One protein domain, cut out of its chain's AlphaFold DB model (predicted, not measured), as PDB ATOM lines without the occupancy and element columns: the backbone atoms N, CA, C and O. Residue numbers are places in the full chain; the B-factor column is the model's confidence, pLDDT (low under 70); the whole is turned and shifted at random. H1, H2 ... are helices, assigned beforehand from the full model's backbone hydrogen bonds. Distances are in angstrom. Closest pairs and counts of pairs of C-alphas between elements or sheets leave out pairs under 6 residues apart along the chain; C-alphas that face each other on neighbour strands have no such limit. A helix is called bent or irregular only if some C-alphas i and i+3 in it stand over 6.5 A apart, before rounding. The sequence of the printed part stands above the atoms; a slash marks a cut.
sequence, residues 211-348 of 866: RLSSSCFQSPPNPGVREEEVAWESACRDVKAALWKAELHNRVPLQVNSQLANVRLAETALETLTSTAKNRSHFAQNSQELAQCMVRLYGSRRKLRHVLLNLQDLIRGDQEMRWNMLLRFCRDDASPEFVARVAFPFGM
ATOM      1  N   ARG A 211     -37.443 -64.798 -27.995       67.31
ATOM      2  CA  ARG A 211     -38.178 -65.032 -29.240       67.31
ATOM      3  C   ARG A 211     -39.194 -63.905 -29.325       67.31
ATOM      4  O   ARG A 211     -40.097 -63.863 -28.506       67.31
ATOM      5  N   LEU A 212     -39.004 -63.007 -30.286       67.69
ATOM      6  CA  LEU A 212     -39.980 -61.968 -30.569       67.69
ATOM      7  C   LEU A 212     -41.277 -62.651 -31.019       67.69
ATOM      8  O   LEU A 212     -41.282 -63.354 -32.036       67.69
ATOM      9  N   SER A 213     -42.311 -62.523 -30.195       65.50
ATOM     10  CA  SER A 213     -43.628 -63.114 -30.390       65.50
ATOM     11  C   SER A 213     -44.334 -62.450 -31.581       65.50
ATOM     12  O   SER A 213     -44.086 -61.284 -31.886       65.50
ATOM     13  N   SER A 214     -45.207 -63.167 -32.299       67.38
ATOM     14  CA  SER A 214     -46.012 -62.555 -33.375       67.38
ATOM     15  C   SER A 214     -46.939 -61.454 -32.844       67.38
ATOM     16  O   SER A 214     -47.263 -60.523 -33.573       67.38
ATOM     17  N   SER A 215     -47.278 -61.499 -31.553       64.94
ATOM     18  CA  SER A 215     -48.057 -60.491 -30.832       64.94
ATOM     19  C   SER A 215     -47.408 -59.107 -30.703       64.94
ATOM     20  O   SER A 215     -48.134 -58.152 -30.447       64.94
ATOM     21  N   CYS A 216     -46.098 -58.935 -30.929       64.56
ATOM     22  CA  CYS A 216     -45.516 -57.583 -31.049       64.56
ATOM     23  C   CYS A 216     -45.784 -56.932 -32.420       64.56
ATOM     24  O   CYS A 216     -45.496 -55.756 -32.621       64.56
ATOM     25  N   PHE A 217     -46.285 -57.709 -33.383       68.69
ATOM     26  CA  PHE A 217     -46.709 -57.250 -34.705       68.69
ATOM     27  C   PHE A 217     -48.243 -57.245 -34.820       68.69
ATOM     28  O   PHE A 217     -48.779 -57.305 -35.919       68.69
ATOM     29  N   GLN A 218     -48.961 -57.212 -33.692       65.88
ATOM     30  CA  GLN A 218     -50.412 -57.028 -33.662       65.88
ATOM     31  C   GLN A 218     -50.754 -55.547 -33.451       65.88
ATOM     32  O   GLN A 218     -50.070 -54.825 -32.722       65.88
ATOM     33  N   SER A 219     -51.825 -55.092 -34.102       54.00
ATOM     34  CA  SER A 219     -52.366 -53.739 -33.973       54.00
ATOM     35  C   SER A 219     -53.758 -53.823 -33.330       54.00
ATOM     36  O   SER A 219     -54.610 -54.513 -33.888       54.00
ATOM     37  N   PRO A 220     -54.020 -53.162 -32.184       57.41
ATOM     38  CA  PRO A 220     -53.073 -52.420 -31.348       57.41
ATOM     39  C   PRO A 220     -52.098 -53.346 -30.585       57.41
ATOM     40  O   PRO A 220     -52.442 -54.493 -30.292       57.41
ATOM     41  N   PRO A 221     -50.897 -52.859 -30.211       58.44
ATOM     42  CA  PRO A 221     -49.948 -53.640 -29.422       58.44
ATOM     43  C   PRO A 221     -50.498 -53.905 -28.014       58.44
ATOM     44  O   PRO A 221     -50.898 -52.986 -27.295       58.44
ATOM     45  N   ASN A 222     -50.506 -55.173 -27.602       71.00
ATOM     46  CA  ASN A 222     -50.965 -55.581 -26.275       71.00
ATOM     47  C   ASN A 222     -50.024 -55.000 -25.191       71.00
ATOM     48  O   ASN A 222     -48.811 -55.194 -25.285       71.00
ATOM     49  N   PRO A 223     -50.534 -54.323 -24.139       66.31
ATOM     50  CA  PRO A 223     -49.699 -53.617 -23.162       66.31
ATOM     51  C   PRO A 223     -48.683 -54.504 -22.423       66.31
ATOM     52  O   PRO A 223     -47.651 -53.989 -21.994       66.31
ATOM     53  N   GLY A 224     -48.918 -55.819 -22.312       69.56
ATOM     54  CA  GLY A 224     -47.944 -56.759 -21.741       69.56
ATOM     55  C   GLY A 224     -46.700 -56.994 -22.614       69.56
ATOM     56  O   GLY A 224     -45.675 -57.444 -22.111       69.56
ATOM     57  N   VAL A 225     -46.757 -56.664 -23.907       70.50
ATOM     58  CA  VAL A 225     -45.681 -56.930 -24.877       70.50
ATOM     59  C   VAL A 225     -44.565 -55.877 -24.807       70.50
ATOM     60  O   VAL A 225     -43.436 -56.162 -25.201       70.50
ATOM     61  N   ARG A 226     -44.806 -54.708 -24.190       69.94
ATOM     62  CA  ARG A 226     -43.795 -53.639 -24.037       69.94
ATOM     63  C   ARG A 226     -42.532 -54.095 -23.295       69.94
ATOM     64  O   ARG A 226     -41.439 -53.618 -23.598       69.94
ATOM     65  N   GLU A 227     -42.647 -55.026 -22.345       75.50
ATOM     66  CA  GLU A 227     -41.476 -55.607 -21.671       75.50
ATOM     67  C   GLU A 227     -40.706 -56.578 -22.586       75.50
ATOM     68  O   GLU A 227     -39.471 -56.560 -22.589       75.50
ATOM     69  N   GLU A 228     -41.401 -57.369 -23.416       74.81
ATOM     70  CA  GLU A 228     -40.765 -58.224 -24.432       74.81
ATOM     71  C   GLU A 228     -40.060 -57.388 -25.512       74.81
ATOM     72  O   GLU A 228     -38.940 -57.716 -25.907       74.81
ATOM     73  N   GLU A 229     -40.679 -56.287 -25.948       72.56
ATOM     74  CA  GLU A 229     -40.127 -55.317 -26.901       72.56
ATOM     75  C   GLU A 229     -38.859 -54.657 -26.358       72.56
ATOM     76  O   GLU A 229     -37.822 -54.707 -27.015       72.56
ATOM     77  N   VAL A 230     -38.897 -54.097 -25.142       76.12
ATOM     78  CA  VAL A 230     -37.726 -53.475 -24.497       76.12
ATOM     79  C   VAL A 230     -36.598 -54.493 -24.296       76.12
ATOM     80  O   VAL A 230     -35.427 -54.183 -24.548       76.12
ATOM     81  N   ALA A 231     -36.925 -55.729 -23.902       79.75
ATOM     82  CA  ALA A 231     -35.947 -56.806 -23.770       79.75
ATOM     83  C   ALA A 231     -35.355 -57.232 -25.127       79.75
ATOM     84  O   ALA A 231     -34.151 -57.482 -25.218       79.75
ATOM     85  N   TRP A 232     -36.165 -57.294 -26.189       81.94
ATOM     86  CA  TRP A 232     -35.711 -57.631 -27.539       81.94
ATOM     87  C   TRP A 232     -34.889 -56.509 -28.182       81.94
ATOM     88  O   TRP A 232     -33.850 -56.798 -28.769       81.94
ATOM     89  N   GLU A 233     -35.294 -55.247 -28.029       79.38
ATOM     90  CA  GLU A 233     -34.569 -54.059 -28.496       79.38
ATOM     91  C   GLU A 233     -33.183 -53.974 -27.859       79.38
ATOM     92  O   GLU A 233     -32.168 -53.948 -28.561       79.38
ATOM     93  N   SER A 234     -33.127 -54.032 -26.524       79.62
ATOM     94  CA  SER A 234     -31.873 -54.054 -25.764       79.62
ATOM     95  C   SER A 234     -30.950 -55.185 -26.234       79.62
ATOM     96  O   SER A 234     -29.759 -54.979 -26.460       79.62
ATOM     97  N   ALA A 235     -31.514 -56.366 -26.482       80.38
ATOM     98  CA  ALA A 235     -30.774 -57.541 -26.917       80.38
ATOM     99  C   ALA A 235     -30.432 -57.576 -28.426       80.38
ATOM    100  O   ALA A 235     -29.550 -58.334 -28.831       80.38
ATOM    101  N   CYS A 236     -31.089 -56.771 -29.266       82.12
ATOM    102  CA  CYS A 236     -30.771 -56.613 -30.691       82.12
ATOM    103  C   CYS A 236     -29.843 -55.425 -30.979       82.12
ATOM    104  O   CYS A 236     -29.423 -55.268 -32.127       82.12
ATOM    105  N   ARG A 237     -29.500 -54.624 -29.961       80.69
ATOM    106  CA  ARG A 237     -28.610 -53.451 -30.015       80.69
ATOM    107  C   ARG A 237     -27.376 -53.659 -30.893       80.69
ATOM    108  O   ARG A 237     -27.194 -52.914 -31.853       80.69
ATOM    109  N   ASP A 238     -26.585 -54.699 -30.631       80.62
ATOM    110  CA  ASP A 238     -25.357 -54.997 -31.387       80.62
ATOM    111  C   ASP A 238     -25.626 -55.272 -32.872       80.62
ATOM    112  O   ASP A 238     -24.880 -54.828 -33.743       80.62
ATOM    113  N   VAL A 239     -26.715 -55.986 -33.173       84.56
ATOM    114  CA  VAL A 239     -27.094 -56.365 -34.542       84.56
ATOM    115  C   VAL A 239     -27.642 -55.151 -35.297       84.56
ATOM    116  O   VAL A 239     -27.265 -54.927 -36.446       84.56
ATOM    117  N   LYS A 240     -28.446 -54.305 -34.635       83.88
ATOM    118  CA  LYS A 240     -28.876 -52.999 -35.159       83.88
ATOM    119  C   LYS A 240     -27.685 -52.079 -35.426       83.88
ATOM    120  O   LYS A 240     -27.607 -51.500 -36.503       83.88
ATOM    121  N   ALA A 241     -26.740 -51.975 -34.493       83.12
ATOM    122  CA  ALA A 241     -25.536 -51.162 -34.647       83.12
ATOM    123  C   ALA A 241     -24.631 -51.680 -35.780       83.12
ATOM    124  O   ALA A 241     -24.093 -50.891 -36.559       83.12
ATOM    125  N   ALA A 242     -24.496 -53.003 -35.924       83.75
ATOM    126  CA  ALA A 242     -23.773 -53.626 -37.031       83.75
ATOM    127  C   ALA A 242     -24.453 -53.378 -38.390       83.75
ATOM    128  O   ALA A 242     -23.755 -53.094 -39.365       83.75
ATOM    129  N   LEU A 243     -25.789 -53.426 -38.451       84.62
ATOM    130  CA  LEU A 243     -26.569 -53.095 -39.649       84.62
ATOM    131  C   LEU A 243     -26.459 -51.618 -40.026       84.62
ATOM    132  O   LEU A 243     -26.080 -51.322 -41.156       84.62
ATOM    133  N   TRP A 244     -26.689 -50.701 -39.083       85.00
ATOM    134  CA  TRP A 244     -26.484 -49.263 -39.286       85.00
ATOM    135  C   TRP A 244     -25.076 -48.968 -39.802       85.00
ATOM    136  O   TRP A 244     -24.899 -48.244 -40.778       85.00
ATOM    137  N   LYS A 245     -24.059 -49.596 -39.203       85.19
ATOM    138  CA  LYS A 245     -22.673 -49.474 -39.659       85.19
ATOM    139  C   LYS A 245     -22.473 -50.024 -41.074       85.19
ATOM    140  O   LYS A 245     -21.725 -49.425 -41.843       85.19
ATOM    141  N   ALA A 246     -23.107 -51.140 -41.431       85.06
ATOM    142  CA  ALA A 246     -23.005 -51.720 -42.768       85.06
ATOM    143  C   ALA A 246     -23.693 -50.858 -43.840       85.06
ATOM    144  O   ALA A 246     -23.135 -50.678 -44.924       85.06
ATOM    145  N   GLU A 247     -24.854 -50.285 -43.530       86.00
ATOM    146  CA  GLU A 247     -25.579 -49.375 -44.416       86.00
ATOM    147  C   GLU A 247     -24.778 -48.072 -44.620       86.00
ATOM    148  O   GLU A 247     -24.392 -47.749 -45.745       86.00
ATOM    149  N   LEU A 248     -24.406 -47.390 -43.529       87.06
ATOM    150  CA  LEU A 248     -23.778 -46.062 -43.553       87.06
ATOM    151  C   LEU A 248     -22.302 -46.049 -43.983       87.06
ATOM    152  O   LEU A 248     -21.872 -45.088 -44.613       87.06
ATOM    153  N   HIS A 249     -21.501 -47.068 -43.637       88.31
ATOM    154  CA  HIS A 249     -20.073 -47.093 -44.001       88.31
ATOM    155  C   HIS A 249     -19.760 -47.908 -45.256       88.31
ATOM    156  O   HIS A 249     -18.745 -47.629 -45.893       88.31
ATOM    157  N   ASN A 250     -20.585 -48.898 -45.618       89.44
ATOM    158  CA  ASN A 250     -20.325 -49.718 -46.804       89.44
ATOM    159  C   ASN A 250     -21.270 -49.347 -47.949       89.44
ATOM    160  O   ASN A 250     -20.800 -48.954 -49.011       89.44
ATOM    161  N   ARG A 251     -22.591 -49.455 -47.758       87.62
ATOM    162  CA  ARG A 251     -23.560 -49.334 -48.863       87.62
ATOM    163  C   ARG A 251     -23.707 -47.905 -49.375       87.62
ATOM    164  O   ARG A 251     -23.451 -47.682 -50.556       87.62
ATOM    165  N   VAL A 252     -24.019 -46.949 -48.499       89.75
ATOM    166  CA  VAL A 252     -24.167 -45.529 -48.861       89.75
ATOM    167  C   VAL A 252     -22.910 -44.993 -49.575       89.75
ATOM    168  O   VAL A 252     -23.045 -44.464 -50.680       89.75
ATOM    169  N   PRO A 253     -21.670 -45.188 -49.073       92.94
ATOM    170  CA  PRO A 253     -20.483 -44.691 -49.765       92.94
ATOM    171  C   PRO A 253     -20.189 -45.435 -51.070       92.94
ATOM    172  O   PRO A 253     -19.719 -44.804 -52.016       92.94
ATOM    173  N   LEU A 254     -20.463 -46.742 -51.175       92.00
ATOM    174  CA  LEU A 254     -20.317 -47.469 -52.445       92.00
ATOM    175  C   LEU A 254     -21.308 -46.963 -53.499       92.00
ATOM    176  O   LEU A 254     -20.915 -46.754 -54.645       92.00
ATOM    177  N   GLN A 255     -22.560 -46.711 -53.116       90.62
ATOM    178  CA  GLN A 255     -23.583 -46.169 -54.007       90.62
ATOM    179  C   GLN A 255     -23.235 -44.747 -54.460       90.62
ATOM    180  O   GLN A 255     -23.226 -44.484 -55.660       90.62
ATOM    181  N   VAL A 256     -22.878 -43.851 -53.531       94.56
ATOM    182  CA  VAL A 256     -22.471 -42.472 -53.851       94.56
ATOM    183  C   VAL A 256     -21.256 -42.464 -54.783       94.56
ATOM    184  O   VAL A 256     -21.290 -41.799 -55.815       94.56
ATOM    185  N   ASN A 257     -20.213 -43.252 -54.499       95.75
ATOM    186  CA  ASN A 257     -19.049 -43.345 -55.389       95.75
ATOM    187  C   ASN A 257     -19.391 -43.974 -56.751       95.75
ATOM    188  O   ASN A 257     -18.853 -43.534 -57.764       95.75
ATOM    189  N   SER A 258     -20.297 -44.956 -56.803       95.62
ATOM    190  CA  SER A 258     -20.780 -45.548 -58.058       95.62
ATOM    191  C   SER A 258     -21.541 -44.532 -58.912       95.62
ATOM    192  O   SER A 258     -21.260 -44.414 -60.102       95.62
ATOM    193  N   GLN A 259     -22.463 -43.763 -58.329       95.94
ATOM    194  CA  GLN A 259     -23.203 -42.759 -59.096       95.94
ATOM    195  C   GLN A 259     -22.306 -41.575 -59.485       95.94
ATOM    196  O   GLN A 259     -22.408 -41.104 -60.609       95.94
ATOM    197  N   LEU A 260     -21.359 -41.151 -58.635       96.69
ATOM    198  CA  LEU A 260     -20.344 -40.153 -59.006       96.69
ATOM    199  C   LEU A 260     -19.406 -40.639 -60.123       96.69
ATOM    200  O   LEU A 260     -18.947 -39.827 -60.924       96.69
ATOM    201  N   ALA A 261     -19.116 -41.941 -60.206       97.69
ATOM    202  CA  ALA A 261     -18.383 -42.511 -61.334       97.69
ATOM    203  C   ALA A 261     -19.222 -42.467 -62.623       97.69
ATOM    204  O   ALA A 261     -18.713 -42.032 -63.650       97.69
ATOM    205  N   ASN A 262     -20.509 -42.828 -62.561       96.94
ATOM    206  CA  ASN A 262     -21.423 -42.729 -63.704       96.94
ATOM    207  C   ASN A 262     -21.599 -41.282 -64.194       96.94
ATOM    208  O   ASN A 262     -21.617 -41.054 -65.399       96.94
ATOM    209  N   VAL A 263     -21.706 -40.321 -63.268       97.38
ATOM    210  CA  VAL A 263     -21.780 -38.880 -63.563       97.38
ATOM    211  C   VAL A 263     -20.534 -38.434 -64.326       97.38
ATOM    212  O   VAL A 263     -20.672 -37.949 -65.441       97.38
ATOM    213  N   ARG A 264     -19.327 -38.719 -63.815       97.88
ATOM    214  CA  ARG A 264     -18.064 -38.375 -64.498       97.88
ATOM    215  C   ARG A 264     -17.903 -39.053 -65.857       97.88
ATOM    216  O   ARG A 264     -17.406 -38.437 -66.786       97.88
ATOM    217  N   LEU A 265     -18.311 -40.319 -65.982       97.06
ATOM    218  CA  LEU A 265     -18.264 -41.038 -67.259       97.06
ATOM    219  C   LEU A 265     -19.226 -40.436 -68.290       97.06
ATOM    220  O   LEU A 265     -18.891 -40.405 -69.469       97.06
ATOM    221  N   ALA A 266     -20.394 -39.950 -67.863       96.88
ATOM    222  CA  ALA A 266     -21.321 -39.238 -68.737       96.88
ATOM    223  C   ALA A 266     -20.842 -37.808 -69.050       96.88
ATOM    224  O   ALA A 266     -20.994 -37.359 -70.178       96.88
ATOM    225  N   GLU A 267     -20.213 -37.113 -68.101       96.31
ATOM    226  CA  GLU A 267     -19.611 -35.789 -68.313       96.31
ATOM    227  C   GLU A 267     -18.455 -35.866 -69.324       96.31
ATOM    228  O   GLU A 267     -18.511 -35.192 -70.345       96.31
ATOM    229  N   THR A 268     -17.486 -36.772 -69.147       96.81
ATOM    230  CA  THR A 268     -16.388 -36.966 -70.116       96.81
ATOM    231  C   THR A 268     -16.859 -37.515 -71.467       96.81
ATOM    232  O   THR A 268     -16.263 -37.208 -72.502       96.81
ATOM    233  N   ALA A 269     -17.951 -38.283 -71.503       95.06
ATOM    234  CA  ALA A 269     -18.590 -38.638 -72.766       95.06
ATOM    235  C   ALA A 269     -19.190 -37.398 -73.450       95.06
ATOM    236  O   ALA A 269     -18.845 -37.146 -74.599       95.06
ATOM    237  N   LEU A 270     -19.983 -36.568 -72.760       94.44
ATOM    238  CA  LEU A 270     -20.512 -35.311 -73.314       94.44
ATOM    239  C   LEU A 270     -19.397 -34.360 -73.776       94.44
ATOM    240  O   LEU A 270     -19.500 -33.806 -74.868       94.44
ATOM    241  N   GLU A 271     -18.307 -34.219 -73.015       95.38
ATOM    242  CA  GLU A 271     -17.102 -33.477 -73.426       95.38
ATOM    243  C   GLU A 271     -16.545 -34.023 -74.754       95.38
ATOM    244  O   GLU A 271     -16.270 -33.262 -75.677       95.38
ATOM    245  N   THR A 272     -16.448 -35.348 -74.902       93.75
ATOM    246  CA  THR A 272     -15.963 -35.992 -76.137       93.75
ATOM    247  C   THR A 272     -16.925 -35.773 -77.314       93.75
ATOM    248  O   THR A 272     -16.490 -35.364 -78.395       93.75
ATOM    249  N   LEU A 273     -18.231 -35.969 -77.101       89.69
ATOM    250  CA  LEU A 273     -19.297 -35.772 -78.094       89.69
ATOM    251  C   LEU A 273     -19.395 -34.307 -78.564       89.69
ATOM    252  O   LEU A 273     -19.714 -34.049 -79.720       89.69
ATOM    253  N   THR A 274     -19.091 -33.337 -77.695       90.62
ATOM    254  CA  THR A 274     -19.196 -31.897 -78.004       90.62
ATOM    255  C   THR A 274     -17.879 -31.234 -78.417       90.62
ATOM    256  O   THR A 274     -17.913 -30.142 -78.986       90.62
ATOM    257  N   SER A 275     -16.731 -31.884 -78.190       93.38
ATOM    258  CA  SER A 275     -15.383 -31.315 -78.370       93.38
ATOM    259  C   SER A 275     -15.096 -30.704 -79.751       93.38
ATOM    260  O   SER A 275     -14.465 -29.650 -79.827       93.38
ATOM    261  N   THR A 276     -15.562 -31.318 -80.843       94.25
ATOM    262  CA  THR A 276     -15.309 -30.848 -82.219       94.25
ATOM    263  C   THR A 276     -16.605 -30.479 -82.940       94.25
ATOM    264  O   THR A 276     -17.668 -31.029 -82.655       94.25
ATOM    265  N   ALA A 277     -16.528 -29.571 -83.918       92.25
ATOM    266  CA  ALA A 277     -17.681 -29.219 -84.750       92.25
ATOM    267  C   ALA A 277     -18.213 -30.421 -85.556       92.25
ATOM    268  O   ALA A 277     -19.426 -30.598 -85.659       92.25
ATOM    269  N   LYS A 278     -17.318 -31.296 -86.048       91.56
ATOM    270  CA  LYS A 278     -17.689 -32.533 -86.753       91.56
ATOM    271  C   LYS A 278     -18.442 -33.501 -85.837       91.56
ATOM    272  O   LYS A 278     -19.455 -34.049 -86.256       91.56
ATOM    273  N   ASN A 279     -18.013 -33.647 -84.579       89.06
ATOM    274  CA  ASN A 279     -18.733 -34.454 -83.591       89.06
ATOM    275  C   ASN A 279     -20.117 -33.846 -83.309       89.06
ATOM    276  O   ASN A 279     -21.114 -34.554 -83.399       89.06
ATOM    277  N   ARG A 280     -20.209 -32.532 -83.053       90.06
ATOM    278  CA  ARG A 280     -21.498 -31.856 -82.804       90.06
ATOM    279  C   ARG A 280     -22.489 -32.036 -83.960       90.06
ATOM    280  O   ARG A 280     -23.646 -32.344 -83.705       90.06
ATOM    281  N   SER A 281     -22.033 -31.918 -85.208       89.06
ATOM    282  CA  SER A 281     -22.857 -32.192 -86.395       89.06
ATOM    283  C   SER A 281     -23.290 -33.666 -86.471       89.06
ATOM    284  O   SER A 281     -24.479 -33.948 -86.608       89.06
ATOM    285  N   HIS A 282     -22.359 -34.607 -86.271       88.44
ATOM    286  CA  HIS A 282     -22.658 -36.041 -86.258       88.44
ATOM    287  C   HIS A 282     -23.683 -36.430 -85.178       88.44
ATOM    288  O   HIS A 282     -24.566 -37.234 -85.449       88.44
ATOM    289  N   PHE A 283     -23.618 -35.856 -83.971       84.25
ATOM    290  CA  PHE A 283     -24.545 -36.178 -82.875       84.25
ATOM    291  C   PHE A 283     -25.844 -35.362 -82.876       84.25
ATOM    292  O   PHE A 283     -26.803 -35.764 -82.220       84.25
ATOM    293  N   ALA A 284     -25.925 -34.279 -83.656       81.06
ATOM    294  CA  ALA A 284     -27.206 -33.678 -84.029       81.06
ATOM    295  C   ALA A 284     -28.011 -34.610 -84.959       81.06
ATOM    296  O   ALA A 284     -29.234 -34.657 -84.870       81.06
ATOM    297  N   GLN A 285     -27.324 -35.390 -85.804       84.06
ATOM    298  CA  GLN A 285     -27.932 -36.409 -86.668       84.06
ATOM    299  C   GLN A 285     -28.170 -37.732 -85.906       84.06
ATOM    300  O   GLN A 285     -29.278 -38.260 -85.908       84.06
ATOM    301  N   ASN A 286     -27.167 -38.235 -85.178       76.50
ATOM    302  CA  ASN A 286     -27.247 -39.425 -84.320       76.50
ATOM    303  C   ASN A 286     -27.587 -39.059 -82.862       76.50
ATOM    304  O   ASN A 286     -26.776 -39.205 -81.943       76.50
ATOM    305  N   SER A 287     -28.824 -38.608 -82.640       83.31
ATOM    306  CA  SER A 287     -29.317 -38.143 -81.332       83.31
ATOM    307  C   SER A 287     -29.342 -39.220 -80.231       83.31
ATOM    308  O   SER A 287     -29.327 -38.890 -79.041       83.31
ATOM    309  N   GLN A 288     -29.347 -40.510 -80.592       90.62
ATOM    310  CA  GLN A 288     -29.534 -41.619 -79.648       90.62
ATOM    311  C   GLN A 288     -28.402 -41.740 -78.610       90.62
ATOM    312  O   GLN A 288     -28.683 -41.942 -77.428       90.62
ATOM    313  N   GLU A 289     -27.131 -41.598 -79.005       88.19
ATOM    314  CA  GLU A 289     -26.004 -41.684 -78.059       88.19
ATOM    315  C   GLU A 289     -25.999 -40.506 -77.076       88.19
ATOM    316  O   GLU A 289     -25.799 -40.691 -75.871       88.19
ATOM    317  N   LEU A 290     -26.295 -39.303 -77.579       89.88
ATOM    318  CA  LEU A 290     -26.440 -38.094 -76.773       89.88
ATOM    319  C   LEU A 290     -27.581 -38.249 -75.755       89.88
ATOM    320  O   LEU A 290     -27.379 -38.002 -74.564       89.88
ATOM    321  N   ALA A 291     -28.742 -38.747 -76.192       91.31
ATOM    322  CA  ALA A 291     -29.883 -39.032 -75.325       91.31
ATOM    323  C   ALA A 291     -29.543 -40.077 -74.247       91.31
ATOM    324  O   ALA A 291     -29.784 -39.837 -73.063       91.31
ATOM    325  N   GLN A 292     -28.905 -41.200 -74.607       91.88
ATOM    326  CA  GLN A 292     -28.449 -42.202 -73.632       91.88
ATOM    327  C   GLN A 292     -27.456 -41.617 -72.617       91.88
ATOM    328  O   GLN A 292     -27.511 -41.947 -71.426       91.88
ATOM    329  N   CYS A 293     -26.549 -40.744 -73.062       94.06
ATOM    330  CA  CYS A 293     -25.565 -40.105 -72.198       94.06
ATOM    331  C   CYS A 293     -26.220 -39.119 -71.216       94.06
ATOM    332  O   CYS A 293     -25.934 -39.158 -70.015       94.06
ATOM    333  N   MET A 294     -27.173 -38.313 -71.692       93.62
ATOM    334  CA  MET A 294     -27.985 -37.423 -70.860       93.62
ATOM    335  C   MET A 294     -28.828 -38.213 -69.849       93.62
ATOM    336  O   MET A 294     -28.751 -37.945 -68.650       93.62
ATOM    337  N   VAL A 295     -29.549 -39.256 -70.272       94.00
ATOM    338  CA  VAL A 295     -30.321 -40.141 -69.375       94.00
ATOM    339  C   VAL A 295     -29.423 -40.778 -68.303       94.00
ATOM    340  O   VAL A 295     -29.800 -40.839 -67.129       94.00
ATOM    341  N   ARG A 296     -28.196 -41.186 -68.657       94.12
ATOM    342  CA  ARG A 296     -27.197 -41.698 -67.703       94.12
ATOM    343  C   ARG A 296     -26.755 -40.626 -66.700       94.12
ATOM    344  O   ARG A 296     -26.642 -40.939 -65.509       94.12
ATOM    345  N   LEU A 297     -26.547 -39.384 -67.143       95.94
ATOM    346  CA  LEU A 297     -26.175 -38.248 -66.297       95.94
ATOM    347  C   LEU A 297     -27.306 -37.863 -65.330       95.94
ATOM    348  O   LEU A 297     -27.119 -37.936 -64.112       95.94
ATOM    349  N   TYR A 298     -28.489 -37.518 -65.849       94.81
ATOM    350  CA  TYR A 298     -29.658 -37.138 -65.048       94.81
ATOM    351  C   TYR A 298     -30.099 -38.270 -64.121       94.81
ATOM    352  O   TYR A 298     -30.329 -38.033 -62.936       94.81
ATOM    353  N   GLY A 299     -30.134 -39.517 -64.602       91.69
ATOM    354  CA  GLY A 299     -30.469 -40.681 -63.783       91.69
ATOM    355  C   GLY A 299     -29.500 -40.891 -62.615       91.69
ATOM    356  O   GLY A 299     -29.933 -41.216 -61.508       91.69
ATOM    357  N   SER A 300     -28.200 -40.654 -62.820       94.56
ATOM    358  CA  SER A 300     -27.185 -40.778 -61.761       94.56
ATOM    359  C   SER A 300     -27.221 -39.595 -60.782       94.56
ATOM    360  O   SER A 300     -27.143 -39.808 -59.570       94.56
ATOM    361  N   ARG A 301     -27.430 -38.361 -61.269       94.31
ATOM    362  CA  ARG A 301     -27.643 -37.165 -60.428       94.31
ATOM    363  C   ARG A 301     -28.935 -37.277 -59.598       94.31
ATOM    364  O   ARG A 301     -28.904 -37.014 -58.396       94.31
ATOM    365  N   ARG A 302     -30.042 -37.770 -60.175       90.25
ATOM    366  CA  ARG A 302     -31.306 -38.061 -59.466       90.25
ATOM    367  C   ARG A 302     -31.095 -39.092 -58.358       90.25
ATOM    368  O   ARG A 302     -31.516 -38.848 -57.229       90.25
ATOM    369  N   LYS A 303     -30.393 -40.196 -58.642       89.50
ATOM    370  CA  LYS A 303     -30.057 -41.230 -57.645       89.50
ATOM    371  C   LYS A 303     -29.188 -40.680 -56.508       89.50
ATOM    372  O   LYS A 303     -29.470 -40.981 -55.354       89.50
ATOM    373  N   LEU A 304     -28.206 -39.817 -56.795       91.81
ATOM    374  CA  LEU A 304     -27.452 -39.100 -55.753       91.81
ATOM    375  C   LEU A 304     -28.362 -38.217 -54.887       91.81
ATOM    376  O   LEU A 304     -28.280 -38.300 -53.664       91.81
ATOM    377  N   ARG A 305     -29.268 -37.435 -55.496       89.38
ATOM    378  CA  ARG A 305     -30.245 -36.617 -54.756       89.38
ATOM    379  C   ARG A 305     -31.134 -37.474 -53.849       89.38
ATOM    380  O   ARG A 305     -31.335 -37.087 -52.710       89.38
ATOM    381  N   HIS A 306     -31.598 -38.645 -54.294       85.12
ATOM    382  CA  HIS A 306     -32.426 -39.537 -53.461       85.12
ATOM    383  C   HIS A 306     -31.643 -40.105 -52.263       85.12
ATOM    384  O   HIS A 306     -32.177 -40.159 -51.162       85.12
ATOM    385  N   VAL A 307     -30.360 -40.453 -52.424       87.12
ATOM    386  CA  VAL A 307     -29.514 -40.882 -51.289       87.12
ATOM    387  C   VAL A 307     -29.284 -39.743 -50.298       87.12
ATOM    388  O   VAL A 307     -29.343 -39.961 -49.091       87.12
ATOM    389  N   LEU A 308     -29.031 -38.528 -50.790       88.12
ATOM    390  CA  LEU A 308     -28.837 -37.355 -49.937       88.12
ATOM    391  C   LEU A 308     -30.128 -36.946 -49.216       88.12
ATOM    392  O   LEU A 308     -30.052 -36.602 -48.043       88.12
ATOM    393  N   LEU A 309     -31.289 -37.049 -49.871       83.56
ATOM    394  CA  LEU A 309     -32.598 -36.854 -49.241       83.56
ATOM    395  C   LEU A 309     -32.873 -37.937 -48.192       83.56
ATOM    396  O   LEU A 309     -33.142 -37.585 -47.058       83.56
ATOM    397  N   ASN A 310     -32.657 -39.223 -48.481       81.81
ATOM    398  CA  ASN A 310     -32.793 -40.293 -47.480       81.81
ATOM    399  C   ASN A 310     -31.896 -40.077 -46.249       81.81
ATOM    400  O   ASN A 310     -32.310 -40.320 -45.119       81.81
ATOM    401  N   LEU A 311     -30.656 -39.618 -46.445       84.75
ATOM    402  CA  LEU A 311     -29.769 -39.256 -45.335       84.75
ATOM    403  C   LEU A 311     -30.246 -37.994 -44.606       84.75
ATOM    404  O   LEU A 311     -30.076 -37.899 -43.396       84.75
ATOM    405  N   GLN A 312     -30.836 -37.036 -45.321       83.06
ATOM    406  CA  GLN A 312     -31.403 -35.820 -44.750       83.06
ATOM    407  C   GLN A 312     -32.676 -36.114 -43.944       83.06
ATOM    408  O   GLN A 312     -32.766 -35.610 -42.833       83.06
ATOM    409  N   ASP A 313     -33.580 -36.976 -44.414       76.81
ATOM    410  CA  ASP A 313     -34.734 -37.506 -43.671       76.81
ATOM    411  C   ASP A 313     -34.268 -38.165 -42.361       76.81
ATOM    412  O   ASP A 313     -34.794 -37.885 -41.287       76.81
ATOM    413  N   LEU A 314     -33.206 -38.979 -42.421       76.56
ATOM    414  CA  LEU A 314     -32.599 -39.638 -41.254       76.56
ATOM    415  C   LEU A 314     -31.849 -38.695 -40.291       76.56
ATOM    416  O   LEU A 314     -31.462 -39.124 -39.204       76.56
ATOM    417  N   ILE A 315     -31.618 -37.436 -40.678       76.94
ATOM    418  CA  ILE A 315     -30.955 -36.404 -39.858       76.94
ATOM    419  C   ILE A 315     -31.956 -35.353 -39.349       76.94
ATOM    420  O   ILE A 315     -31.792 -34.855 -38.236       76.94
ATOM    421  N   ARG A 316     -32.957 -35.003 -40.166       71.69
ATOM    422  CA  ARG A 316     -33.990 -33.986 -39.907       71.69
ATOM    423  C   ARG A 316     -35.283 -34.545 -39.327       71.69
ATOM    424  O   ARG A 316     -36.075 -33.745 -38.846       71.69
ATOM    425  N   GLY A 317     -35.532 -35.852 -39.440       64.19
ATOM    426  CA  GLY A 317     -36.799 -36.468 -39.058       64.19
ATOM    427  C   GLY A 317     -37.225 -36.043 -37.657       64.19
ATOM    428  O   GLY A 317     -36.506 -36.296 -36.697       64.19
ATOM    429  N   ASP A 318     -38.388 -35.398 -37.569       45.06
ATOM    430  CA  ASP A 318     -38.853 -34.653 -36.385       45.06
ATOM    431  C   ASP A 318     -39.218 -35.560 -35.186       45.06
ATOM    432  O   ASP A 318     -39.377 -35.124 -34.047       45.06
ATOM    433  N   GLN A 319     -39.274 -36.873 -35.424       49.94
ATOM    434  CA  GLN A 319     -39.265 -37.899 -34.382       49.94
ATOM    435  C   GLN A 319     -37.985 -37.795 -33.530       49.94
ATOM    436  O   GLN A 319     -36.896 -37.590 -34.058       49.94
ATOM    437  N   GLU A 320     -38.065 -38.045 -32.217       45.97
ATOM    438  CA  GLU A 320     -36.964 -37.815 -31.253       45.97
ATOM    439  C   GLU A 320     -35.652 -38.627 -31.467       45.97
ATOM    440  O   GLU A 320     -34.748 -38.558 -30.629       45.97
ATOM    441  N   MET A 321     -35.460 -39.329 -32.592       52.91
ATOM    442  CA  MET A 321     -34.172 -39.889 -33.035       52.91
ATOM    443  C   MET A 321     -33.138 -38.809 -33.421       52.91
ATOM    444  O   MET A 321     -32.466 -38.877 -34.450       52.91
ATOM    445  N   ARG A 322     -32.871 -37.872 -32.501       54.47
ATOM    446  CA  ARG A 322     -31.604 -37.133 -32.449       54.47
ATOM    447  C   ARG A 322     -30.470 -38.134 -32.661       54.47
ATOM    448  O   ARG A 322     -30.381 -39.118 -31.931       54.47
ATOM    449  N   TRP A 323     -29.549 -37.872 -33.586       56.22
ATOM    450  CA  TRP A 323     -28.437 -38.791 -33.886       56.22
ATOM    451  C   TRP A 323     -27.612 -39.165 -32.637       56.22
ATOM    452  O   TRP A 323     -27.160 -40.297 -32.464       56.22
ATOM    453  N   ASN A 324     -27.505 -38.225 -31.691       55.03
ATOM    454  CA  ASN A 324     -26.913 -38.417 -30.363       55.03
ATOM    455  C   ASN A 324     -27.639 -39.461 -29.492       55.03
ATOM    456  O   ASN A 324     -27.011 -40.083 -28.637       55.03
ATOM    457  N   MET A 325     -28.940 -39.669 -29.700       55.91
ATOM    458  CA  MET A 325     -29.734 -40.730 -29.083       55.91
ATOM    459  C   MET A 325     -29.305 -42.089 -29.657       55.91
ATOM    460  O   MET A 325     -28.805 -42.920 -28.903       55.91
ATOM    461  N   LEU A 326     -29.339 -42.283 -30.982       60.03
ATOM    462  CA  LEU A 326     -28.857 -43.516 -31.633       60.03
ATOM    463  C   LEU A 326     -27.391 -43.841 -31.256       60.03
ATOM    464  O   LEU A 326     -27.051 -44.991 -30.970       60.03
ATOM    465  N   LEU A 327     -26.533 -42.820 -31.163       60.12
ATOM    466  CA  LEU A 327     -25.151 -42.958 -30.695       60.12
ATOM    467  C   LEU A 327     -25.034 -43.341 -29.210       60.12
ATOM    468  O   LEU A 327     -24.087 -44.043 -28.866       60.12
ATOM    469  N   ARG A 328     -25.957 -42.921 -28.331       62.88
ATOM    470  CA  ARG A 328     -26.024 -43.385 -26.929       62.88
ATOM    471  C   ARG A 328     -26.505 -44.834 -26.832       62.88
ATOM    472  O   ARG A 328     -25.931 -45.594 -26.061       62.88
ATOM    473  N   PHE A 329     -27.474 -45.245 -27.657       63.00
ATOM    474  CA  PHE A 329     -27.897 -46.652 -27.749       63.00
ATOM    475  C   PHE A 329     -26.720 -47.577 -28.072       63.00
ATOM    476  O   PHE A 329     -26.545 -48.608 -27.434       63.00
ATOM    477  N   CYS A 330     -25.867 -47.166 -29.015       59.12
ATOM    478  CA  CYS A 330     -24.702 -47.927 -29.466       59.12
ATOM    479  C   CYS A 330     -23.456 -47.805 -28.554       59.12
ATOM    480  O   CYS A 330     -22.365 -48.186 -28.979       59.12
ATOM    481  N   ARG A 331     -23.576 -47.231 -27.345       63.09
ATOM    482  CA  ARG A 331     -22.463 -46.985 -26.396       63.09
ATOM    483  C   ARG A 331     -22.690 -47.589 -25.007       63.09
ATOM    484  O   ARG A 331     -22.068 -47.169 -24.043       63.09
ATOM    485  N   ASP A 332     -23.591 -48.557 -24.911       57.88
ATOM    486  CA  ASP A 332     -24.014 -49.257 -23.692       57.88
ATOM    487  C   ASP A 332     -24.729 -48.433 -22.604       57.88
ATOM    488  O   ASP A 332     -25.633 -48.977 -21.970       57.88
ATOM    489  N   ASP A 333     -24.461 -47.128 -22.489       55.53
ATOM    490  CA  ASP A 333     -25.052 -46.162 -21.535       55.53
ATOM    491  C   ASP A 333     -26.594 -45.977 -21.613       55.53
ATOM    492  O   ASP A 333     -27.171 -45.155 -20.896       55.53
ATOM    493  N   ALA A 334     -27.294 -46.691 -22.497       55.47
ATOM    494  CA  ALA A 334     -28.737 -46.560 -22.692       55.47
ATOM    495  C   ALA A 334     -29.553 -47.211 -21.557       55.47
ATOM    496  O   ALA A 334     -29.633 -48.438 -21.451       55.47
ATOM    497  N   SER A 335     -30.196 -46.360 -20.748       57.84
ATOM    498  CA  SER A 335     -31.078 -46.719 -19.627       57.84
ATOM    499  C   SER A 335     -32.374 -47.435 -20.061       57.84
ATOM    500  O   SER A 335     -32.752 -47.378 -21.234       57.84
ATOM    501  N   PRO A 336     -33.125 -48.066 -19.135       56.03
ATOM    502  CA  PRO A 336     -34.433 -48.646 -19.454       56.03
ATOM    503  C   PRO A 336     -35.426 -47.616 -20.017       56.03
ATOM    504  O   PRO A 336     -36.099 -47.892 -21.005       56.03
ATOM    505  N   GLU A 337     -35.454 -46.400 -19.458       52.62
ATOM    506  CA  GLU A 337     -36.267 -45.285 -19.973       52.62
ATOM    507  C   GLU A 337     -35.865 -44.865 -21.389       52.62
ATOM    508  O   GLU A 337     -36.722 -44.526 -22.198       52.62
ATOM    509  N   PHE A 338     -34.565 -44.892 -21.701       52.28
ATOM    510  CA  PHE A 338     -34.071 -44.624 -23.046       52.28
ATOM    511  C   PHE A 338     -34.626 -45.664 -24.028       52.28
ATOM    512  O   PHE A 338     -35.141 -45.298 -25.082       52.28
ATOM    513  N   VAL A 339     -34.564 -46.959 -23.684       53.31
ATOM    514  CA  VAL A 339     -35.092 -48.016 -24.564       53.31
ATOM    515  C   VAL A 339     -36.609 -47.874 -24.710       53.31
ATOM    516  O   VAL A 339     -37.110 -48.005 -25.817       53.31
ATOM    517  N   ALA A 340     -37.330 -47.487 -23.654       51.22
ATOM    518  CA  ALA A 340     -38.772 -47.233 -23.707       51.22
ATOM    519  C   ALA A 340     -39.197 -46.021 -24.574       51.22
ATOM    520  O   ALA A 340     -40.377 -45.927 -24.905       51.22
ATOM    521  N   ARG A 341     -38.273 -45.116 -24.948       48.81
ATOM    522  CA  ARG A 341     -38.513 -44.016 -25.913       48.81
ATOM    523  C   ARG A 341     -37.999 -44.306 -27.327       48.81
ATOM    524  O   ARG A 341     -38.480 -43.708 -28.279       48.81
ATOM    525  N   VAL A 342     -37.012 -45.195 -27.465       48.31
ATOM    526  CA  VAL A 342     -36.382 -45.552 -28.755       48.31
ATOM    527  C   VAL A 342     -36.963 -46.838 -29.362       48.31
ATOM    528  O   VAL A 342     -36.785 -47.097 -30.553       48.31
ATOM    529  N   ALA A 343     -37.674 -47.646 -28.571       47.78
ATOM    530  CA  ALA A 343     -38.420 -48.802 -29.049       47.78
ATOM    531  C   ALA A 343     -39.512 -48.366 -30.040       47.78
ATOM    532  O   ALA A 343     -40.394 -47.597 -29.679       47.78
ATOM    533  N   PHE A 344     -39.438 -48.904 -31.264       48.25
ATOM    534  CA  PHE A 344     -40.376 -48.706 -32.378       48.25
ATOM    535  C   PHE A 344     -40.721 -47.224 -32.686       48.25
ATOM    536  O   PHE A 344     -41.617 -46.659 -32.060       48.25
ATOM    537  N   PRO A 345     -40.131 -46.598 -33.732       44.09
ATOM    538  CA  PRO A 345     -40.373 -45.186 -34.094       44.09
ATOM    539  C   PRO A 345     -41.794 -44.875 -34.630       44.09
ATOM    540  O   PRO A 345     -42.021 -43.831 -35.230       44.09
ATOM    541  N   PHE A 346     -42.759 -45.769 -34.396       45.28
ATOM    542  CA  PHE A 346     -44.173 -45.690 -34.786       45.28
ATOM    543  C   PHE A 346     -45.108 -45.839 -33.561       45.28
ATOM    544  O   PHE A 346     -46.254 -46.273 -33.686       45.28
ATOM    545  N   GLY A 347     -44.580 -45.586 -32.354       38.47
ATOM    546  CA  GLY A 347     -45.190 -46.020 -31.093       38.47
ATOM    547  C   GLY A 347     -46.164 -45.053 -30.407       38.47
ATOM    548  O   GLY A 347     -47.103 -45.534 -29.778       38.47
ATOM    549  N   MET A 348     -45.943 -43.728 -30.451       37.22
ATOM    550  CA  MET A 348     -46.648 -42.792 -29.541       37.22
ATOM    551  C   MET A 348     -47.012 -41.396 -30.085       37.22
ATOM    552  O   MET A 348     -47.848 -40.737 -29.477       37.22
TER     553      MET A 348
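What this domain is: This is residues 211 to 348 of the 866 residues of the protein "Predicted protein" of Phaeodactylum tricornutum (strain CCAP 1055/1) (UniProt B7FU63). A long rod of two helices side by side, H2b and H4, running opposite ways, has short H3 across one end and a loose head of H1, H2a, H5 and H6 at the other. The printed part has 138 residues with six named helices, H1 to H6, and no named strand: all helix, extended, radius of gyration of the C-alphas 23.7 A, spans 75 by 31 by 27 A.

Where its parts are: H2, residues 225 to 274, was assigned as one helix by its hydrogen bonds but is bent: C-alphas 235 and 238 are 7.5 A apart. Its arms are H2a, residues 225 to 235, and H2b, residues 238 to 274, 52.4 A long from C-alpha 238 at (-25.357, -54.997, -31.387); H2b is irregular, C-alphas 249 and 252 being 6.54 A apart. H4, residues 287 to 316, 41.9 A, ends at (-33.990, -33.986, -39.907). H3 is residues 277 to 285, H1 214 to 217, H5 323 to 329, H6 336 to 342.

How they stand to each other: H2b and H4 touch at a shallow tilt of 28 degrees; their closest C-alphas, Gln 259 and Ser 300, are 5.2 A apart. H3 touches H2b only at the corner, at residues 273 to 274 alone. H6 touches H2a, closest C-alphas Val 339 and Val 230, 6.1 A. H1 only just touches H2a, with 3 pairs of C-alphas within 8 A. H5 is near H2b. Every O i to N i+4 pair is within hydrogen-bond range in H2a, H3, H4, H5 and H6, and 31 of 33 in H2b.

The domain as a whole: The C-alphas farthest apart, Gly 224 and Lys 278, are 75.7 A apart. The printed part has no cut, and no link is long. pLDDT is under 70 at 46 residues, among them 317 to 348.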